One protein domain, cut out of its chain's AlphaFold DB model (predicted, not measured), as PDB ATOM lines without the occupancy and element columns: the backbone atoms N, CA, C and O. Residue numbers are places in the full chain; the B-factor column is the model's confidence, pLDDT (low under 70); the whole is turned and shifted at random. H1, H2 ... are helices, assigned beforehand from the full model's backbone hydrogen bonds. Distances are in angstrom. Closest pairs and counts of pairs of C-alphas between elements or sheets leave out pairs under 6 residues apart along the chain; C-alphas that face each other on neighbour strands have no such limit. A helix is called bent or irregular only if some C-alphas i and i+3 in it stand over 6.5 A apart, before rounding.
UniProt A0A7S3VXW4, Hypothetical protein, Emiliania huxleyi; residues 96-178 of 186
ATOM      1  N   ALA A  96      58.932  -4.986 -28.157       89.75
ATOM      2  CA  ALA A  96      58.202  -3.992 -28.936       89.75
ATOM      3  C   ALA A  96      57.424  -4.641 -30.090       89.75
ATOM      4  O   ALA A  96      56.232  -4.387 -30.230       89.75
ATOM      5  N   THR A  97      58.052  -5.556 -30.834       93.00
ATOM      6  CA  THR A  97      57.415  -6.298 -31.937       93.00
ATOM      7  C   THR A  97      56.209  -7.104 -31.447       93.00
ATOM      8  O   THR A  97      55.152  -7.077 -32.065       93.00
ATOM      9  N   ARG A  98      56.316  -7.763 -30.286       94.12
ATOM     10  CA  ARG A  98      55.194  -8.526 -29.699       94.12
ATOM     11  C   ARG A  98      54.054  -7.636 -29.209       94.12
ATOM     12  O   ARG A  98      52.893  -8.043 -29.252       94.12
ATOM     13  N   LEU A  99      54.367  -6.454 -28.676       95.06
ATOM     14  CA  LEU A  99      53.349  -5.477 -28.281       95.06
ATOM     15  C   LEU A  99      52.635  -4.920 -29.512       95.06
ATOM     16  O   LEU A  99      51.408  -4.849 -29.512       95.06
ATOM     17  N   PHE A 100      53.397  -4.610 -30.560       96.00
ATOM     18  CA  PHE A 100      52.863  -4.210 -31.852       96.00
ATOM     19  C   PHE A 100      51.942  -5.284 -32.433       96.00
ATOM     20  O   PHE A 100      50.800  -4.980 -32.743       96.00
ATOM     21  N   GLU A 101      52.375  -6.545 -32.493       96.31
ATOM     22  CA  GLU A 101      51.560  -7.663 -32.989       96.31
ATOM     23  C   GLU A 101      50.205  -7.745 -32.270       96.31
ATOM     24  O   GLU A 101      49.151  -7.813 -32.904       96.31
ATOM     25  N   ARG A 102      50.205  -7.665 -30.935       95.94
ATOM     26  CA  ARG A 102      48.969  -7.704 -30.138       95.94
ATOM     27  C   ARG A 102      48.015  -6.549 -30.445       95.94
ATOM     28  O   ARG A 102      46.806  -6.758 -30.376       95.94
ATOM     29  N   ALA A 103      48.543  -5.367 -30.752       95.50
ATOM     30  CA  ALA A 103      47.750  -4.186 -31.087       95.50
ATOM     31  C   ALA A 103      47.288  -4.184 -32.554       95.50
ATOM     32  O   ALA A 103      46.138  -3.862 -32.838       95.50
ATOM     33  N   ALA A 104      48.161  -4.587 -33.477       96.06
ATOM     34  CA  ALA A 104      47.918  -4.545 -34.911       96.06
ATOM     35  C   ALA A 104      46.963  -5.651 -35.373       96.06
ATOM     36  O   ALA A 104      46.117  -5.400 -36.226       96.06
ATOM     37  N   LEU A 105      47.043  -6.867 -34.817       95.75
ATOM     38  CA  LEU A 105      46.250  -8.006 -35.305       95.75
ATOM     39  C   LEU A 105      44.728  -7.768 -35.304       95.75
ATOM     40  O   LEU A 105      44.093  -8.094 -36.310       95.75
ATOM     41  N   PRO A 106      44.107  -7.229 -34.236       95.25
ATOM     42  CA  PRO A 106      42.687  -6.882 -34.266       95.25
ATOM     43  C   PRO A 106      42.353  -5.852 -35.349       95.25
ATOM     44  O   PRO A 106      41.366  -6.033 -36.055       95.25
ATOM     45  N   LEU A 107      43.202  -4.835 -35.530       96.25
ATOM     46  CA  LEU A 107      43.011  -3.771 -36.522       96.25
ATOM     47  C   LEU A 107      43.138  -4.295 -37.958       96.25
ATOM     48  O   LEU A 107      42.324  -3.965 -38.811       96.25
ATOM     49  N   VAL A 108      44.108  -5.175 -38.226       97.19
ATOM     50  CA  VAL A 108      44.256  -5.834 -39.535       97.19
ATOM     51  C   VAL A 108      43.006  -6.650 -39.868       97.19
ATOM     52  O   VAL A 108      42.501  -6.580 -40.989       97.19
ATOM     53  N   ARG A 109      42.488  -7.418 -38.899       96.50
ATOM     54  CA  ARG A 109      41.263  -8.213 -39.090       96.50
ATOM     55  C   ARG A 109      40.061  -7.321 -39.358       96.50
ATOM     56  O   ARG A 109      39.324  -7.594 -40.299       96.50
ATOM     57  N   ASP A 110      39.887  -6.280 -38.554       96.06
ATOM     58  CA  ASP A 110      38.795  -5.323 -38.703       96.06
ATOM     59  C   ASP A 110      38.822  -4.638 -40.073       96.06
ATOM     60  O   ASP A 110      37.827  -4.651 -40.800       96.06
ATOM     61  N   TYR A 111      39.995  -4.155 -40.480       96.81
ATOM     62  CA  TYR A 111      40.187  -3.505 -41.768       96.81
ATOM     63  C   TYR A 111      39.868  -4.435 -42.943       96.81
ATOM     64  O   TYR A 111      39.119  -4.049 -43.844       96.81
ATOM     65  N   ILE A 112      40.384  -5.671 -42.924       97.00
ATOM     66  CA  ILE A 112      40.138  -6.655 -43.989       97.00
ATOM     67  C   ILE A 112      38.664  -7.063 -44.039       97.00
ATOM     68  O   ILE A 112      38.101  -7.139 -45.127       97.00
ATOM     69  N   ILE A 113      38.018  -7.315 -42.897       97.06
ATOM     70  CA  ILE A 113      36.597  -7.700 -42.872       97.06
ATOM     71  C   ILE A 113      35.690  -6.540 -43.297       97.06
ATOM     72  O   ILE A 113      34.647  -6.780 -43.910       97.06
ATOM     73  N   SER A 114      36.072  -5.296 -43.014       95.88
ATOM     74  CA  SER A 114      35.334  -4.104 -43.448       95.88
ATOM     75  C   SER A 114      35.490  -3.817 -44.944       95.88
ATOM     76  O   SER A 114      34.556  -3.320 -45.565       95.88
ATOM     77  N   HIS A 115      36.619  -4.207 -45.545       97.19
ATOM     78  CA  HIS A 115      36.914  -4.051 -46.977       97.19
ATOM     79  C   HIS A 115      36.967  -5.405 -47.702       97.19
ATOM     80  O   HIS A 115      37.774  -5.617 -48.611       97.19
ATOM     81  N   TYR A 116      36.126  -6.354 -47.276       97.12
ATOM     82  CA  TYR A 116      36.267  -7.751 -47.686       97.12
ATOM     83  C   TYR A 116      36.102  -7.964 -49.191       97.12
ATOM     84  O   TYR A 116      36.803  -8.792 -49.768       97.12
ATOM     85  N   ASP A 117      35.232  -7.196 -49.845       97.56
ATOM     86  CA  ASP A 117      35.019  -7.301 -51.291       97.56
ATOM     87  C   ASP A 117      36.287  -6.939 -52.079       97.56
ATOM     88  O   ASP A 117      36.646  -7.621 -53.042       97.56
ATOM     89  N   ASP A 118      37.021  -5.914 -51.637       97.81
ATOM     90  CA  ASP A 118      38.298  -5.530 -52.242       97.81
ATOM     91  C   ASP A 118      39.406  -6.528 -51.911       97.81
ATOM     92  O   ASP A 118      40.240  -6.831 -52.768       97.81
ATOM     93  N   PHE A 119      39.407  -7.087 -50.700       97.44
ATOM     94  CA  PHE A 119      40.303  -8.181 -50.335       97.44
ATOM     95  C   PHE A 119      40.075  -9.415 -51.225       97.44
ATOM     96  O   PHE A 119      41.022  -9.922 -51.828       97.44
ATOM     97  N   ALA A 120      38.824  -9.847 -51.391       97.44
ATOM     98  CA  ALA A 120      38.454 -10.987 -52.226       97.44
ATOM     99  C   ALA A 120      38.725 -10.747 -53.716       97.44
ATOM    100  O   ALA A 120      39.106 -11.664 -54.445       97.44
ATOM    101  N   ALA A 121      38.611  -9.498 -54.167       97.44
ATOM    102  CA  ALA A 121      38.994  -9.090 -55.513       97.44
ATOM    103  C   ALA A 121      40.511  -8.867 -55.688       97.44
ATOM    104  O   ALA A 121      40.931  -8.482 -56.782       97.44
ATOM    105  N   SER A 122      41.333  -9.088 -54.650       96.00
ATOM    106  CA  SER A 122      42.782  -8.807 -54.647       96.00
ATOM    107  C   SER A 122      43.132  -7.352 -55.010       96.00
ATOM    108  O   SER A 122      44.142  -7.088 -55.663       96.00
ATOM    109  N   LYS A 123      42.279  -6.402 -54.615       97.19
ATOM    110  CA  LYS A 123      42.439  -4.956 -54.844       97.19
ATOM    111  C   LYS A 123      42.944  -4.197 -53.621       97.19
ATOM    112  O   LYS A 123      43.466  -3.099 -53.783       97.19
ATOM    113  N   LEU A 124      42.800  -4.769 -52.426       95.88
ATOM    114  CA  LEU A 124      43.298  -4.166 -51.192       95.88
ATOM    115  C   LEU A 124      44.831  -4.162 -51.189       95.88
ATOM    116  O   LEU A 124      45.451  -5.215 -51.359       95.88
ATOM    117  N   THR A 125      45.457  -3.000 -50.991       95.94
ATOM    118  CA  THR A 125      46.922  -2.908 -51.004       95.94
ATOM    119  C   THR A 125      47.509  -2.882 -49.594       95.94
ATOM    120  O   THR A 125      46.898  -2.408 -48.636       95.94
ATOM    121  N   PHE A 126      48.764  -3.323 -49.469       95.88
ATOM    122  CA  PHE A 126      49.533  -3.173 -48.228       95.88
ATOM    123  C   PHE A 126      49.707  -1.714 -47.808       95.88
ATOM    124  O   PHE A 126      49.910  -1.431 -46.628       95.88
ATOM    125  N   ARG A 127      49.659  -0.783 -48.766       96.25
ATOM    126  CA  ARG A 127      49.743   0.639 -48.472       96.25
ATOM    127  C   ARG A 127      48.507   1.103 -47.714       96.25
ATOM    128  O   ARG A 127      48.677   1.691 -46.654       96.25
ATOM    129  N   ASP A 128      47.315   0.773 -48.205       96.00
ATOM    130  CA  ASP A 128      46.055   1.183 -47.572       96.00
ATOM    131  C   ASP A 128      45.961   0.626 -46.142       96.00
ATOM    132  O   ASP A 128      45.649   1.349 -45.198       96.00
ATOM    133  N   LEU A 129      46.350  -0.643 -45.960       97.31
ATOM    134  CA  LEU A 129      46.401  -1.270 -44.639       97.31
ATOM    135  C   LEU A 129      47.393  -0.566 -43.696       97.31
ATOM    136  O   LEU A 129      47.065  -0.309 -42.539       97.31
ATOM    137  N   LYS A 130      48.602  -0.236 -44.165       97.19
ATOM    138  CA  LYS A 130      49.604   0.469 -43.349       97.19
ATOM    139  C   LYS A 130      49.180   1.901 -43.026       97.19
ATOM    140  O   LYS A 130      49.433   2.358 -41.919       97.19
ATOM    141  N   GLU A 131      48.522   2.603 -43.944       96.81
ATOM    142  CA  GLU A 131      47.970   3.937 -43.678       96.81
ATOM    143  C   GLU A 131      46.860   3.876 -42.614       96.81
ATOM    144  O   GLU A 131      46.880   4.667 -41.668       96.81
ATOM    145  N   HIS A 132      45.963   2.884 -42.687       96.00
ATOM    146  CA  HIS A 132      44.957   2.635 -41.649       96.00
ATOM    147  C   HIS A 132      45.592   2.337 -40.282       96.00
ATOM    148  O   HIS A 132      45.255   2.978 -39.284       96.00
ATOM    149  N   LEU A 133      46.555   1.412 -40.237       96.81
ATOM    150  CA  LEU A 133      47.292   1.061 -39.021       96.81
ATOM    151  C   LEU A 133      48.041   2.262 -38.430       96.81
ATOM    152  O   LEU A 133      48.025   2.458 -37.216       96.81
ATOM    153  N   GLY A 134      48.670   3.076 -39.279       96.38
ATOM    154  CA  GLY A 134      49.387   4.277 -38.862       96.38
ATOM    155  C   GLY A 134      48.462   5.293 -38.201       96.38
ATOM    156  O   GLY A 134      48.756   5.773 -37.107       96.38
ATOM    157  N   SER A 135      47.298   5.536 -38.809       95.75
ATOM    158  CA  SER A 135      46.256   6.394 -38.235       95.75
ATOM    159  C   SER A 135      45.748   5.866 -36.888       95.75
ATOM    160  O   SER A 135      45.680   6.614 -35.914       95.75
ATOM    161  N   ALA A 136      45.458   4.564 -36.799       95.06
ATOM    162  CA  ALA A 136      44.884   3.947 -35.603       95.06
ATOM    163  C   ALA A 136      45.863   3.861 -34.417       95.06
ATOM    164  O   ALA A 136      45.445   3.955 -33.264       95.06
ATOM    165  N   MET A 137      47.159   3.676 -34.682       94.94
ATOM    166  CA  MET A 137      48.183   3.485 -33.643       94.94
ATOM    167  C   MET A 137      49.062   4.720 -33.407       94.94
ATOM    168  O   MET A 137      49.939   4.683 -32.546       94.94
ATOM    169  N   GLY A 138      48.853   5.808 -34.157       95.50
ATOM    170  CA  GLY A 138      49.694   7.005 -34.080       95.50
ATOM    171  C   GLY A 138      51.120   6.773 -34.588       95.50
ATOM    172  O   GLY A 138      52.058   7.378 -34.074       95.50
ATOM    173  N   MET A 139      51.283   5.883 -35.571       94.69
ATOM    174  CA  MET A 139      52.570   5.546 -36.183       94.69
ATOM    175  C   MET A 139      52.655   6.112 -37.597       94.69
ATOM    176  O   MET A 139      51.662   6.216 -38.320       94.69
ATOM    177  N   THR A 140      53.860   6.450 -38.030       95.06
ATOM    178  CA  THR A 140      54.104   6.868 -39.407       95.06
ATOM    179  C   THR A 140      54.154   5.664 -40.346       95.06
ATOM    180  O   THR A 140      54.525   4.550 -39.970       95.06
ATOM    181  N   TYR A 141      53.838   5.898 -41.620       93.06
ATOM    182  CA  TYR A 141      53.965   4.875 -42.660       93.06
ATOM    183  C   TYR A 141      55.395   4.312 -42.766       93.06
ATOM    184  O   TYR A 141      55.572   3.121 -43.010       93.06
ATOM    185  N   GLU A 142      56.420   5.146 -42.552       93.44
ATOM    186  CA  GLU A 142      57.822   4.717 -42.627       93.44
ATOM    187  C   GLU A 142      58.225   3.808 -41.455       93.44
ATOM    188  O   GLU A 142      58.981   2.860 -41.658       93.44
ATOM    189  N   GLU A 143      57.667   4.000 -40.256       93.62
ATOM    190  CA  GLU A 143      57.868   3.057 -39.145       93.62
ATOM    191  C   GLU A 143      57.256   1.686 -39.465       93.62
ATOM    192  O   GLU A 143      57.895   0.652 -39.262       93.62
ATOM    193  N   LEU A 144      56.058   1.665 -40.055       95.25
ATOM    194  CA  LEU A 144      55.353   0.436 -40.456       95.25
ATOM    195  C   LEU A 144      55.973  -0.274 -41.673       95.25
ATOM    196  O   LEU A 144      55.578  -1.386 -42.030       95.25
ATOM    197  N   LYS A 145      56.930   0.364 -42.348       94.19
ATOM    198  CA  LYS A 145      57.747  -0.250 -43.402       94.19
ATOM    199  C   LYS A 145      58.997  -0.931 -42.882       94.19
ATOM    200  O   LYS A 145      59.614  -1.648 -43.662       94.19
ATOM    201  N   SER A 146      59.388  -0.689 -41.631       93.94
ATOM    202  CA  SER A 146      60.525  -1.396 -41.047       93.94
ATOM    203  C   SER A 146      60.334  -2.906 -41.199       93.94
ATOM    204  O   SER A 146      59.220  -3.403 -41.030       93.94
ATOM    205  N   ASP A 147      61.408  -3.622 -41.537       93.12
ATOM    206  CA  ASP A 147      61.343  -5.052 -41.860       93.12
ATOM    207  C   ASP A 147      60.644  -5.857 -40.750       93.12
ATOM    208  O   ASP A 147      59.810  -6.712 -41.036       93.12
ATOM    209  N   GLU A 148      60.910  -5.528 -39.481       93.19
ATOM    210  CA  GLU A 148      60.307  -6.204 -38.328       93.19
ATOM    211  C   GLU A 148      58.786  -6.008 -38.239       93.19
ATOM    212  O   GLU A 148      58.056  -6.972 -38.016       93.19
ATOM    213  N   LEU A 149      58.287  -4.776 -38.392       94.94
ATOM    214  CA  LEU A 149      56.849  -4.506 -38.286       94.94
ATOM    215  C   LEU A 149      56.108  -4.908 -39.565       94.94
ATOM    216  O   LEU A 149      54.980  -5.393 -39.487       94.94
ATOM    217  N   SER A 150      56.747  -4.755 -40.731       95.94
ATOM    218  CA  SER A 150      56.195  -5.217 -42.007       95.94
ATOM    219  C   SER A 150      55.997  -6.727 -41.997       95.94
ATOM    220  O   SER A 150      54.920  -7.172 -42.377       95.94
ATOM    221  N   ALA A 151      56.966  -7.495 -41.480       95.50
ATOM    222  CA  ALA A 151      56.847  -8.947 -41.354       95.50
ATOM    223  C   ALA A 151      55.627  -9.353 -40.512       95.50
ATOM    224  O   ALA A 151      54.847 -10.198 -40.935       95.50
ATOM    225  N   VAL A 152      55.384  -8.683 -39.378       96.62
ATOM    226  CA  VAL A 152      54.193  -8.943 -38.548       96.62
ATOM    227  C   VAL A 152      52.890  -8.670 -39.309       96.62
ATOM    228  O   VAL A 152      51.926  -9.427 -39.184       96.62
ATOM    229  N   ILE A 153      52.835  -7.586 -40.091       97.50
ATOM    230  CA  ILE A 153      51.651  -7.248 -40.896       97.50
ATOM    231  C   ILE A 153      51.460  -8.274 -42.020       97.50
ATOM    232  O   ILE A 153      50.339  -8.719 -42.254       97.50
ATOM    233  N   GLU A 154      52.535  -8.659 -42.707       97.69
ATOM    234  CA  GLU A 154      52.527  -9.659 -43.779       97.69
ATOM    235  C   GLU A 154      52.060 -11.021 -43.262       97.69
ATOM    236  O   GLU A 154      51.096 -11.569 -43.796       97.69
ATOM    237  N   ASP A 155      52.629 -11.499 -42.156       97.69
ATOM    238  CA  ASP A 155      52.230 -12.750 -41.508       97.69
ATOM    239  C   ASP A 155      50.747 -12.738 -41.107       97.69
ATOM    240  O   ASP A 155      50.036 -13.740 -41.247       97.69
ATOM    241  N   ALA A 156      50.244 -11.595 -40.632       97.12
ATOM    242  CA  ALA A 156      48.836 -11.433 -40.286       97.12
ATOM    243  C   ALA A 156      47.919 -11.545 -41.513       97.12
ATOM    244  O   ALA A 156      46.907 -12.254 -41.467       97.12
ATOM    245  N   VAL A 157      48.268 -10.854 -42.601       97.75
ATOM    246  CA  VAL A 157      47.516 -10.882 -43.864       97.75
ATOM    247  C   VAL A 157      47.560 -12.280 -44.479       97.75
ATOM    248  O   VAL A 157      46.516 -12.792 -44.885       97.75
ATOM    249  N   ASP A 158      48.715 -12.942 -44.475       98.00
ATOM    250  CA  ASP A 158      48.887 -14.303 -44.993       98.00
ATOM    251  C   ASP A 158      48.099 -15.331 -44.181       98.00
ATOM    252  O   ASP A 158      47.456 -16.225 -44.746       98.00
ATOM    253  N   ALA A 159      48.070 -15.187 -42.854       97.25
ATOM    254  CA  ALA A 159      47.249 -16.028 -41.991       97.25
ATOM    255  C   ALA A 159      45.750 -15.856 -42.289       97.25
ATOM    256  O   ALA A 159      45.007 -16.843 -42.307       97.25
ATOM    257  N   ILE A 160      45.299 -14.624 -42.543       97.31
ATOM    258  CA  ILE A 160      43.907 -14.336 -42.919       97.31
ATOM    259  C   ILE A 160      43.600 -14.888 -44.311       97.31
ATOM    260  O   ILE A 160      42.607 -15.593 -44.478       97.31
ATOM    261  N   SER A 161      44.478 -14.650 -45.285       97.44
ATOM    262  CA  SER A 161      44.364 -15.178 -46.646       97.44
ATOM    263  C   SER A 161      44.281 -16.698 -46.652       97.44
ATOM    264  O   SER A 161      43.384 -17.263 -47.271       97.44
ATOM    265  N   THR A 162      45.121 -17.372 -45.871       98.06
ATOM    266  CA  THR A 162      45.074 -18.830 -45.725       98.06
ATOM    267  C   THR A 162      43.749 -19.296 -45.123       98.06
ATOM    268  O   THR A 162      43.148 -20.247 -45.619       98.06
ATOM    269  N   LYS A 163      43.265 -18.634 -44.066       97.12
ATOM    270  CA  LYS A 163      42.010 -19.019 -43.400       97.12
ATOM    271  C   LYS A 163      40.775 -18.768 -44.256       97.12
ATOM    272  O   LYS A 163      39.846 -19.564 -44.203       97.12
ATOM    273  N   CYS A 164      40.760 -17.685 -45.024       97.25
ATOM    274  CA  CYS A 164      39.607 -17.270 -45.819       97.25
ATOM    275  C   CYS A 164      39.714 -17.683 -47.296       97.25
ATOM    276  O   CYS A 164      38.941 -17.207 -48.129       97.25
ATOM    277  N   ASP A 165      40.651 -18.582 -47.622       97.06
ATOM    278  CA  ASP A 165      40.938 -19.078 -48.978       97.06
ATOM    279  C   ASP A 165      41.095 -17.934 -49.994       97.06
ATOM    280  O   ASP A 165      40.441 -17.894 -51.038       97.06
ATOM    281  N   SER A 166      41.918 -16.948 -49.631       94.19
ATOM    282  CA  SER A 166      42.182 -15.727 -50.401       94.19
ATOM    283  C   SER A 166      40.903 -15.015 -50.861       94.19
ATOM    284  O   SER A 166      40.816 -14.541 -51.990       94.19
ATOM    285  N   GLY A 167      39.891 -14.987 -49.989       95.62
ATOM    286  CA  GLY A 167      38.618 -14.310 -50.229       95.62
ATOM    287  C   GLY A 167      37.571 -15.131 -50.983       95.62
ATOM    288  O   GLY A 167      36.500 -14.613 -51.280       95.62
ATOM    289  N   LYS A 168      37.830 -16.414 -51.275       97.12
ATOM    290  CA  LYS A 168      36.805 -17.319 -51.836       97.12
ATOM    291  C   LYS A 168      35.768 -17.748 -50.805       97.12
ATOM    292  O   LYS A 168      34.671 -18.163 -51.177       97.12
ATOM    293  N   THR A 169      36.126 -17.695 -49.524       96.44
ATOM    294  CA  THR A 169      35.165 -17.911 -48.442       96.44
ATOM    295  C   THR A 169      34.262 -16.689 -48.319       96.44
ATOM    296  O   THR A 169      34.725 -15.566 -48.512       96.44
ATOM    297  N   ASP A 170      32.988 -16.881 -47.988       96.62
ATOM    298  CA  ASP A 170      32.088 -15.764 -47.702       96.62
ATOM    299  C   ASP A 170      32.620 -14.909 -46.528       96.62
ATOM    300  O   ASP A 170      33.325 -15.405 -45.642       96.62
ATOM    301  N   ARG A 171      32.291 -13.611 -46.531       96.25
ATOM    302  CA  ARG A 171      32.709 -12.649 -45.504       96.25
ATOM    303  C   ARG A 171      32.311 -13.095 -44.098       96.25
ATOM    304  O   ARG A 171      33.127 -12.998 -43.184       96.25
ATOM    305  N   GLU A 172      31.083 -13.564 -43.913       95.69
ATOM    306  CA  GLU A 172      30.532 -13.942 -42.607       95.69
ATOM    307  C   GLU A 172      31.234 -15.190 -42.059       95.69
ATOM    308  O   GLU A 172      31.682 -15.213 -40.907       95.69
ATOM    309  N   GLN A 173      31.433 -16.200 -42.907       96.31
ATOM    310  CA  GLN A 173      32.198 -17.393 -42.574       96.31
ATOM    311  C   GLN A 173      33.670 -17.059 -42.291       96.31
ATOM    312  O   GLN A 173      34.225 -17.555 -41.307       96.31
ATOM    313  N   CYS A 174      34.302 -16.193 -43.091       96.62
ATOM    314  CA  CYS A 174      35.661 -15.710 -42.834       96.62
ATOM    315  C   CYS A 174      35.751 -15.014 -41.468       96.62
ATOM    316  O   CYS A 174      36.579 -15.399 -40.638       96.62
ATOM    317  N   ALA A 175      34.855 -14.065 -41.182       95.75
ATOM    318  CA  ALA A 175      34.783 -13.371 -39.897       95.75
ATOM    319  C   ALA A 175      34.639 -14.354 -38.723       95.75
ATOM    320  O   ALA A 175      35.383 -14.264 -37.740       95.75
ATOM    321  N   SER A 176      33.763 -15.354 -38.855       95.19
ATOM    322  CA  SER A 176      33.590 -16.400 -37.845       95.19
ATOM    323  C   SER A 176      34.867 -17.222 -37.623       95.19
ATOM    324  O   SER A 176      35.224 -17.477 -36.472       95.19
ATOM    325  N   MET A 177      35.585 -17.613 -38.682       95.00
ATOM    326  CA  MET A 177      36.842 -18.376 -38.577       95.00
ATOM    327  C   MET A 177      37.993 -17.563 -37.971       95.00
ATOM    328  O   MET A 177      38.910 -18.119 -37.353       95.00
ATOM    329  N   LEU A 178      37.966 -16.242 -38.149       93.75
ATOM    330  CA  LEU A 178      38.915 -15.322 -37.528       93.75
ATOM    331  C   LEU A 178      38.575 -15.015 -36.063       93.75
ATOM    332  O   LEU A 178      39.403 -14.413 -35.377       93.75
TER     333      LEU A 178
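Overview. This is residues 96 to 178 of the 186 residues of the protein "Hypothetical protein" of Emiliania huxleyi (UniProt A0A7S3VXW4). The domain is a compact body of helices built round one long bent helix, H1, with the straight helix H4 running slantwise beside both arms of H1 and H3 packed on its second arm, H1b. H5 sits near the last residues of H4, on the side of H1b away from H3, and the short H2 lies just beyond the end of H1b. The printed part has 83 residues with five named helices, H1 to H5 in order along the chain, and no named strand: the class is all helix. It is compact, with a radius of gyration of the C-alphas of 12.3 A, and spans 33 by 22 by 19 A.

Arrangement. H1, residues 96 to 114, is the hub, touching three other helices. By its hydrogen bonds it was assigned as one helix, but it is bent: C-alphas 103 and 106 are 6.6 A apart, and its arms H1a, residues 96 to 103, and H1b, residues 106 to 114, stand at a steep tilt of 43 degrees. H4, residues 147 to 163, touches H1a with residues 148 to 153 alone; the closest C-alphas, of Glu 101 and Val 152, are 6.3 A apart, and the tilt of 35.3 degrees, the same way, is only just steep. H4 touches H1b with residues 153 to 160 alone, closest at the C-alphas of Val 108 and Ala 156, 7.3 A, at a steep tilt of 48 degrees, the same way. H3, residues 126 to 137, touches H1b, closest at the C-alphas of Leu 107 and Leu 133, 6.9 A, at a steep tilt of 53 degrees, opposite ways. H3 and H4 are near each other, with 9 pairs of C-alphas within 10 A. H5, residues 171 to 178, touches H4 at residues 160 to 163 alone, closest at the C-alphas of Lys 163 and Met 177, 7.1 A, at a steep tilt of 62 degrees, opposite ways. H5 and H1b only just touch, with 3 pairs of C-alphas within 8 A, at a shallow tilt of 16 degrees, opposite ways; the closest C-alphas, of Ile 113 and Ala 175, are 6.7 A apart. H2, residues 116 to 120, is close to but not clearly touching H1b, the C-alphas of Ile 112 and Phe 119 being the closest at 6.5 A. H3 and H5 are apart. Every O i to N i+4 pair is within hydrogen-bond range in H1a, H1b, H2, H3, H4 and H5.

Along the chain. H4 measures 23.9 A from C-alpha 147 at (61.343, -5.052, -41.860) to C-alpha 163. H1a begins at C-alpha 96, (58.202, -3.992, -28.936), and measures 10.7 A; H1b measures 12.1 A. H2 measures 6.0 A, H3 16.1 A, and H5 10.5 A, ending at C-alpha 178, (38.915, -15.322, -37.528).

Size, cuts and confidence. The two C-alphas farthest apart, those of Ala 96 and Asp 170, are 34.2 A apart. The printed part has no cut. The links H1 to H2 and H2 to H3 are tight, those from H3 to H4 and H4 to H5 are short, and no link is long. The mean pLDDT of the printed part is 96.0, and no printed residue is under 70.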